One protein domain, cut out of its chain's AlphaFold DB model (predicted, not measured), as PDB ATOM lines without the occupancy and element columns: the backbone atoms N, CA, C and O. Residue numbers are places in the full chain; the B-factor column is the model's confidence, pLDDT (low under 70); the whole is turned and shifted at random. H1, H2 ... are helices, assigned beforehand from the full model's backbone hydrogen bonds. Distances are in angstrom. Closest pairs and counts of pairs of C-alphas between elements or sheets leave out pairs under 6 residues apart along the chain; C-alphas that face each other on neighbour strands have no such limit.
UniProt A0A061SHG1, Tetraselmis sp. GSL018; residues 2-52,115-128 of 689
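This is residues 2 to 52 and 115 to 128 of the 689 residues of a protein of Tetraselmis sp. GSL018 (UniProt A0A061SHG1). A short helix, H2, sits between two longer ones, H3 and H4, with H1 off to one side and a long stretch with no named element, residues 39 to 52, leading from H3 to the cut. The 65 printed residues hold four named helices, H1 to H4 in order, and no named strand: all helix. The whole is compact, radius of gyration of the C-alphas 12.1 A, yet elongated, spanning 38 by 23 by 19 A.

H1, residues 7 to 14, and H2, residues 17 to 21, meet only through their tight link. H2 touches H3, residues 28 to 38; the closest C-alphas, of Phe 20 and Met 35, are 6.5 A apart. H2 also touches H4, residues 118 to 128, closest at the C-alphas of Cys 21 and Gln 121, 5.1 A. H3 and H4 are apart. Every O i to N i+4 pair is within hydrogen-bond range in H1, H2 and H4, and 6 of 7 in H3.

H1 begins at C-alpha 7 (172.294, 151.499, -306.686). H3 measures 15.1 A and H4 15.0 A, ending at C-alpha 128 (164.102, 141.570, -299.866).

Residues 53 to 114 are not printed, a gap of 32.6 A between C-alphas 52 and 115. Residues 2, 43 and 127 to 128 have pLDDT under 70.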
ATOM      1  N   GLY A   2     158.142 153.774-316.284       60.72
ATOM      2  CA  GLY A   2     159.454 153.219-315.927       60.72
ATOM      3  C   GLY A   2     160.176 154.142-314.949       60.72
ATOM      4  O   GLY A   2     160.091 155.360-315.095       60.72
ATOM      5  N   MET A   3     160.867 153.580-313.960       74.38
ATOM      6  CA  MET A   3     161.689 154.335-313.013       74.38
ATOM      7  C   MET A   3     163.121 153.823-313.062       74.38
ATOM      8  O   MET A   3     163.350 152.618-313.107       74.38
ATOM      9  N   VAL A   4     164.078 154.744-313.021       75.44
ATOM     10  CA  VAL A   4     165.495 154.416-312.867       75.44
ATOM     11  C   VAL A   4     165.931 154.924-311.505       75.44
ATOM     12  O   VAL A   4     165.765 156.103-311.191       75.44
ATOM     13  N   VAL A   5     166.474 154.026-310.691       81.75
ATOM     14  CA  VAL A   5     167.035 154.347-309.378       81.75
ATOM     15  C   VAL A   5     168.508 153.982-309.373       81.75
ATOM     16  O   VAL A   5     168.908 152.959-309.928       81.75
ATOM     17  N   ASP A   6     169.337 154.819-308.756       79.12
ATOM     18  CA  ASP A   6     170.737 154.461-308.571       79.12
ATOM     19  C   ASP A   6     170.878 153.328-307.537       79.12
ATOM     20  O   ASP A   6     169.993 153.073-306.711       79.12
ATOM     21  N   ARG A   7     172.027 152.646-307.565       76.75
ATOM     22  CA  ARG A   7     172.294 151.499-306.686       76.75
ATOM     23  C   ARG A   7     172.205 151.858-305.200       76.75
ATOM     24  O   ARG A   7     171.836 151.015-304.392       76.75
ATOM     25  N   ARG A   8     172.522 153.101-304.827       79.94
ATOM     26  CA  ARG A   8     172.500 153.568-303.436       79.94
ATOM     27  C   ARG A   8     171.067 153.772-302.948       79.94
ATOM     28  O   ARG A   8     170.758 153.398-301.817       79.94
ATOM     29  N   LEU A   9     170.202 154.355-303.774       83.69
ATOM     30  CA  LEU A   9     168.776 154.482-303.501       83.69
ATOM     31  C   LEU A   9     168.117 153.102-303.468       83.69
ATOM     32  O   LEU A   9     167.367 152.829-302.536       83.69
ATOM     33  N   TRP A  10     168.466 152.214-304.403       84.94
ATOM     34  CA  TRP A  10     167.993 150.830-304.414       84.94
ATOM     35  C   TRP A  10     168.333 150.085-303.121       84.94
ATOM     36  O   TRP A  10     167.436 149.571-302.465       84.94
ATOM     37  N   SER A  11     169.594 150.096-302.673       81.50
ATOM     38  CA  SER A  11     169.976 149.439-301.412       81.50
ATOM     39  C   SER A  11     169.213 149.983-300.200       81.50
ATOM     40  O   SER A  11     168.891 149.236-299.282       81.50
ATOM     41  N   ARG A  12     168.893 151.282-300.194       86.12
ATOM     42  CA  ARG A  12     168.080 151.894-299.134       86.12
ATOM     43  C   ARG A  12     166.603 151.515-299.220       86.12
ATOM     44  O   ARG A  12     165.973 151.429-298.176       86.12
ATOM     45  N   LEU A  13     166.071 151.305-300.425       84.50
ATOM     46  CA  LEU A  13     164.713 150.800-300.649       84.50
ATOM     47  C   LEU A  13     164.583 149.334-300.232       84.50
ATOM     48  O   LEU A  13     163.631 148.987-299.547       84.50
ATOM     49  N   VAL A  14     165.561 148.493-300.569       84.06
ATOM     50  CA  VAL A  14     165.593 147.082-300.144       84.06
ATOM     51  C   VAL A  14     165.649 146.971-298.618       84.06
ATOM     52  O   VAL A  14     164.962 146.144-298.030       84.06
ATOM     53  N   ALA A  15     166.368 147.875-297.944       85.19
ATOM     54  CA  ALA A  15     166.360 147.958-296.482       85.19
ATOM     55  C   ALA A  15     164.983 148.320-295.873       85.19
ATOM     56  O   ALA A  15     164.828 148.229-294.658       85.19
ATOM     57  N   CYS A  16     164.003 148.717-296.694       88.25
ATOM     58  CA  CYS A  16     162.607 148.962-296.320       88.25
ATOM     59  C   CYS A  16     161.678 147.784-296.641       88.25
ATOM     60  O   CYS A  16     160.464 147.976-296.670       88.25
ATOM     61  N   ALA A  17     162.208 146.594-296.953       85.44
ATOM     62  CA  ALA A  17     161.399 145.468-297.420       85.44
ATOM     63  C   ALA A  17     160.236 145.135-296.472       85.44
ATOM     64  O   ALA A  17     159.130 144.905-296.939       85.44
ATOM     65  N   ALA A  18     160.431 145.192-295.152       83.88
ATOM     66  CA  ALA A  18     159.366 144.885-294.197       83.88
ATOM     67  C   ALA A  18     158.165 145.847-294.323       83.88
ATOM     68  O   ALA A  18     157.013 145.412-294.371       83.88
ATOM     69  N   GLU A  19     158.420 147.153-294.404       88.69
ATOM     70  CA  GLU A  19     157.392 148.173-294.602       88.69
ATOM     71  C   GLU A  19     156.811 148.138-296.022       88.69
ATOM     72  O   GLU A  19     155.616 148.357-296.203       88.69
ATOM     73  N   PHE A  20     157.640 147.844-297.026       88.31
ATOM     74  CA  PHE A  20     157.231 147.787-298.428       88.31
ATOM     75  C   PHE A  20     156.300 146.607-298.688       88.31
ATOM     76  O   PHE A  20     155.214 146.783-299.228       88.31
ATOM     77  N   CYS A  21     156.688 145.418-298.236       85.69
ATOM     78  CA  CYS A  21     155.936 144.185-298.436       85.69
ATOM     79  C   CYS A  21     154.629 144.140-297.635       85.69
ATOM     80  O   CYS A  21     153.784 143.300-297.906       85.69
ATOM     81  N   THR A  22     154.444 145.018-296.645       87.38
ATOM     82  CA  THR A  22     153.184 145.135-295.888       87.38
ATOM     83  C   THR A  22     152.279 146.262-296.395       87.38
ATOM     84  O   THR A  22     151.146 146.399-295.928       87.38
ATOM     85  N   TRP A  23     152.745 147.053-297.366       88.38
ATOM     86  CA  TRP A  23     151.974 148.107-298.014       88.38
ATOM     87  C   TRP A  23     151.209 147.551-299.223       88.38
ATOM     88  O   TRP A  23     151.743 147.478-300.323       88.38
ATOM     89  N   ASP A  24     149.944 147.173-299.019       87.12
ATOM     90  CA  ASP A  24     149.088 146.533-300.032       87.12
ATOM     91  C   ASP A  24     148.635 147.499-301.146       87.12
ATOM     92  O   ASP A  24     147.472 147.886-301.215       87.12
ATOM     93  N   ASP A  25     149.556 147.930-302.010       84.06
ATOM     94  CA  ASP A  25     149.302 148.753-303.198       84.06
ATOM     95  C   ASP A  25     150.044 148.225-304.437       84.06
ATOM     96  O   ASP A  25     151.210 147.848-304.339       84.06
ATOM     97  N   TYR A  26     149.396 148.213-305.607       76.06
ATOM     98  CA  TYR A  26     150.027 147.797-306.872       76.06
ATOM     99  C   TYR A  26     150.640 148.972-307.659       76.06
ATOM    100  O   TYR A  26     151.258 148.771-308.707       76.06
ATOM    101  N   ASN A  27     150.475 150.209-307.176       81.12
ATOM    102  CA  ASN A  27     150.980 151.419-307.825       81.12
ATOM    103  C   ASN A  27     152.377 151.774-307.293       81.12
ATOM    104  O   ASN A  27     152.529 152.302-306.193       81.12
ATOM    105  N   TRP A  28     153.418 151.489-308.081       77.25
ATOM    106  CA  TRP A  28     154.821 151.662-307.676       77.25
ATOM    107  C   TRP A  28     155.179 153.080-307.204       77.25
ATOM    108  O   TRP A  28     155.977 153.243-306.281       77.25
ATOM    109  N   ASP A  29     154.597 154.116-307.802       77.56
ATOM    110  CA  ASP A  29     154.805 155.517-307.426       77.56
ATOM    111  C   ASP A  29     154.207 155.860-306.056       77.56
ATOM    112  O   ASP A  29     154.857 156.532-305.247       77.56
ATOM    113  N   TRP A  30     153.009 155.358-305.757       82.44
ATOM    114  CA  TRP A  30     152.376 155.527-304.449       82.44
ATOM    115  C   TRP A  30     153.074 154.705-303.369       82.44
ATOM    116  O   TRP A  30     153.324 155.235-302.284       82.44
ATOM    117  N   SER A  31     153.490 153.475-303.677       85.25
ATOM    118  CA  SER A  31     154.281 152.637-302.769       85.25
ATOM    119  C   SER A  31     155.612 153.299-302.402       85.25
ATOM    120  O   SER A  31     155.956 153.386-301.225       85.25
ATOM    121  N   LEU A  32     156.344 153.863-303.369       84.56
ATOM    122  CA  LEU A  32     157.588 154.594-303.090       84.56
ATOM    123  C   LEU A  32     157.348 155.871-302.276       84.56
ATOM    124  O   LEU A  32     158.124 156.189-301.368       84.56
ATOM    125  N   GLN A  33     156.261 156.593-302.562       83.25
ATOM    126  CA  GLN A  33     155.872 157.762-301.777       83.25
ATOM    127  C   GLN A  33     155.507 157.389-300.334       83.25
ATOM    128  O   GLN A  33     155.848 158.136-299.411       83.25
ATOM    129  N   ALA A  34     154.850 156.245-300.127       85.56
ATOM    130  CA  ALA A  34     154.565 155.697-298.809       85.56
ATOM    131  C   ALA A  34     155.861 155.331-298.086       85.56
ATOM    132  O   ALA A  34     156.080 155.802-296.969       85.56
ATOM    133  N   MET A  35     156.770 154.605-298.747       88.06
ATOM    134  CA  MET A  35     158.063 154.220-298.173       88.06
ATOM    135  C   MET A  35     158.882 155.423-297.727       88.06
ATOM    136  O   MET A  35     159.449 155.403-296.639       88.06
ATOM    137  N   GLN A  36     158.880 156.514-298.494       86.19
ATOM    138  CA  GLN A  36     159.532 157.758-298.085       86.19
ATOM    139  C   GLN A  36     159.008 158.299-296.738       86.19
ATOM    140  O   GLN A  36     159.750 158.963-296.012       86.19
ATOM    141  N   GLN A  37     157.735 158.065-296.411       83.81
ATOM    142  CA  GLN A  37     157.108 158.557-295.180       83.81
ATOM    143  C   GLN A  37     157.239 157.580-294.010       83.81
ATOM    144  O   GLN A  37     157.351 158.031-292.870       83.81
ATOM    145  N   VAL A  38     157.218 156.270-294.276       84.19
ATOM    146  CA  VAL A  38     157.150 155.241-293.225       84.19
ATOM    147  C   VAL A  38     158.486 154.542-292.956       84.19
ATOM    148  O   VAL A  38     158.729 154.133-291.823       84.19
ATOM    149  N   CYS A  39     159.385 154.459-293.941       87.75
ATOM    150  CA  CYS A  39     160.661 153.762-293.804       87.75
ATOM    151  C   CYS A  39     161.810 154.709-293.420       87.75
ATOM    152  O   CYS A  39     162.237 155.579-294.185       87.75
ATOM    153  N   LYS A  40     162.387 154.493-292.233       82.38
ATOM    154  CA  LYS A  40     163.510 155.294-291.711       82.38
ATOM    155  C   LYS A  40     164.814 155.169-292.526       82.38
ATOM    156  O   LYS A  40     165.434 156.211-292.757       82.38
ATOM    157  N   PRO A  41     165.245 153.975-292.992       81.25
ATOM    158  CA  PRO A  41     166.411 153.811-293.876       81.25
ATOM    159  C   PRO A  41     166.445 154.693-295.138       81.25
ATOM    160  O   PRO A  41     167.522 154.992-295.665       81.25
ATOM    161  N   LEU A  42     165.296 155.177-295.622       81.56
ATOM    162  CA  LEU A  42     165.237 156.118-296.743       81.56
ATOM    163  C   LEU A  42     165.649 157.555-296.381       81.56
ATOM    164  O   LEU A  42     165.793 158.385-297.273       81.56
ATOM    165  N   GLY A  43     165.917 157.878-295.116       69.38
ATOM    166  CA  GLY A  43     166.703 159.061-294.743       69.38
ATOM    167  C   GLY A  43     166.203 160.418-295.275       69.38
ATOM    168  O   GLY A  43     167.013 161.334-295.410       69.38
ATOM    169  N   GLY A  44     164.911 160.565-295.592       71.75
ATOM    170  CA  GLY A  44     164.301 161.826-296.034       71.75
ATOM    171  C   GLY A  44     163.732 161.813-297.458       71.75
ATOM    172  O   GLY A  44     163.414 160.765-298.012       71.75
ATOM    173  N   ALA A  45     163.546 163.008-298.035       74.19
ATOM    174  CA  ALA A  45     162.833 163.184-299.300       74.19
ATOM    175  C   ALA A  45     163.598 162.624-300.510       74.19
ATOM    176  O   ALA A  45     164.746 163.006-300.750       74.19
ATOM    177  N   ILE A  46     162.938 161.767-301.296       80.00
ATOM    178  CA  ILE A  46     163.470 161.265-302.563       80.00
ATOM    179  C   ILE A  46     163.385 162.405-303.579       80.00
ATOM    180  O   ILE A  46     162.335 163.023-303.761       80.00
ATOM    181  N   ARG A  47     164.510 162.717-304.226       79.56
ATOM    182  CA  ARG A  47     164.530 163.660-305.348       79.56
ATOM    183  C   ARG A  47     164.248 162.882-306.619       79.56
ATOM    184  O   ARG A  47     164.914 161.886-306.880       79.56
ATOM    185  N   VAL A  48     163.283 163.356-307.393       80.12
ATOM    186  CA  VAL A  48     162.881 162.736-308.653       80.12
ATOM    187  C   VAL A  48     163.227 163.690-309.784       80.12
ATOM    188  O   VAL A  48     162.935 164.883-309.703       80.12
ATOM    189  N   LEU A  49     163.861 163.159-310.827       82.44
ATOM    190  CA  LEU A  49     163.962 163.827-312.116       82.44
ATOM    191  C   LEU A  49     162.779 163.356-312.965       82.44
ATOM    192  O   LEU A  49     162.612 162.157-313.170       82.44
ATOM    193  N   GLN A  50     161.961 164.291-313.436       78.94
ATOM    194  CA  GLN A  50     160.838 164.004-314.323       78.94
ATOM    195  C   GLN A  50     161.061 164.712-315.659       78.94
ATOM    196  O   GLN A  50     161.539 165.847-315.698       78.94
ATOM    197  N   VAL A  51     160.713 164.038-316.752       77.56
ATOM    198  CA  VAL A  51     160.690 164.635-318.092       77.56
ATOM    199  C   VAL A  51     159.509 165.602-318.225       77.56
ATOM    200  O   VAL A  51     158.441 165.348-317.675       77.56
ATOM    201  N   GLN A  52     159.696 166.710-318.948       75.75
ATOM    202  CA  GLN A  52     158.646 167.726-319.124       75.75
ATOM    203  C   GLN A  52     157.416 167.193-319.871       75.75
ATOM    204  O   GLN A  52     156.306 167.604-319.559       75.75
ATOM    205  N   TRP A 115     147.641 142.293-303.024       75.81
ATOM    206  CA  TRP A 115     148.770 141.474-302.539       75.81
ATOM    207  C   TRP A 115     148.874 141.478-301.003       75.81
ATOM    208  O   TRP A 115     149.917 141.195-300.414       75.81
ATOM    209  N   GLY A 116     147.758 141.763-300.328       77.44
ATOM    210  CA  GLY A 116     147.612 141.631-298.879       77.44
ATOM    211  C   GLY A 116     147.617 140.183-298.358       77.44
ATOM    212  O   GLY A 116     147.503 139.984-297.145       77.44
ATOM    213  N   ASP A 117     147.727 139.167-299.227       82.94
ATOM    214  CA  ASP A 117     147.872 137.765-298.817       82.94
ATOM    215  C   ASP A 117     149.213 137.572-298.096       82.94
ATOM    216  O   ASP A 117     150.279 137.960-298.571       82.94
ATOM    217  N   LYS A 118     149.177 136.930-296.926       80.94
ATOM    218  CA  LYS A 118     150.368 136.731-296.089       80.94
ATOM    219  C   LYS A 118     151.489 135.969-296.800       80.94
ATOM    220  O   LYS A 118     152.644 136.153-296.427       80.94
ATOM    221  N   ARG A 119     151.179 135.112-297.777       79.31
ATOM    222  CA  ARG A 119     152.175 134.368-298.563       79.31
ATOM    223  C   ARG A 119     152.938 135.297-299.503       79.31
ATOM    224  O   ARG A 119     154.157 135.186-299.573       79.31
ATOM    225  N   ASP A 120     152.253 136.248-300.132       77.88
ATOM    226  CA  ASP A 120     152.870 137.250-301.007       77.88
ATOM    227  C   ASP A 120     153.766 138.192-300.198       77.88
ATOM    228  O   ASP A 120     154.903 138.470-300.580       77.88
ATOM    229  N   GLN A 121     153.303 138.592-299.009       82.81
ATOM    230  CA  GLN A 121     154.099 139.390-298.073       82.81
ATOM    231  C   GLN A 121     155.360 138.643-297.614       82.81
ATOM    232  O   GLN A 121     156.438 139.232-297.547       82.81
ATOM    233  N   GLN A 122     155.248 137.340-297.327       78.69
ATOM    234  CA  GLN A 122     156.384 136.492-296.946       78.69
ATOM    235  C   GLN A 122     157.364 136.273-298.101       78.69
ATOM    236  O   GLN A 122     158.572 136.303-297.874       78.69
ATOM    237  N   LEU A 123     156.870 136.077-299.326       77.31
ATOM    238  CA  LEU A 123     157.699 135.938-300.521       77.31
ATOM    239  C   LEU A 123     158.455 137.239-300.826       77.31
ATOM    240  O   LEU A 123     159.655 137.208-301.093       77.31
ATOM    241  N   CYS A 124     157.773 138.378-300.725       77.56
ATOM    242  CA  CYS A 124     158.373 139.698-300.877       77.56
ATOM    243  C   CYS A 124     159.452 139.958-299.809       77.56
ATOM    244  O   CYS A 124     160.563 140.374-300.141       77.56
ATOM    245  N   ASP A 125     159.169 139.657-298.537       75.50
ATOM    246  CA  ASP A 125     160.134 139.816-297.439       75.50
ATOM    247  C   ASP A 125     161.326 138.853-297.600       75.50
ATOM    248  O   ASP A 125     162.468 139.231-297.345       75.50
ATOM    249  N   PHE A 126     161.095 137.633-298.098       73.62
ATOM    250  CA  PHE A 126     162.155 136.684-298.448       73.62
ATOM    251  C   PHE A 126     163.059 137.226-299.566       73.62
ATOM    252  O   PHE A 126     164.277 137.243-299.402       73.62
ATOM    253  N   ALA A 127     162.483 137.728-300.662       64.75
ATOM    254  CA  ALA A 127     163.234 138.323-301.768       64.75
ATOM    255  C   ALA A 127     164.006 139.586-301.343       64.75
ATOM    256  O   ALA A 127     165.128 139.804-301.791       64.75
ATOM    257  N   GLY A 128     163.443 140.390-300.433       61.62
ATOM    258  CA  GLY A 128     164.102 141.570-299.866       61.62
ATOM    259  C   GLY A 128     165.244 141.258-298.889       61.62
ATOM    260  O   GLY A 128     166.086 142.122-298.644       61.62
TER     261      GLY A 128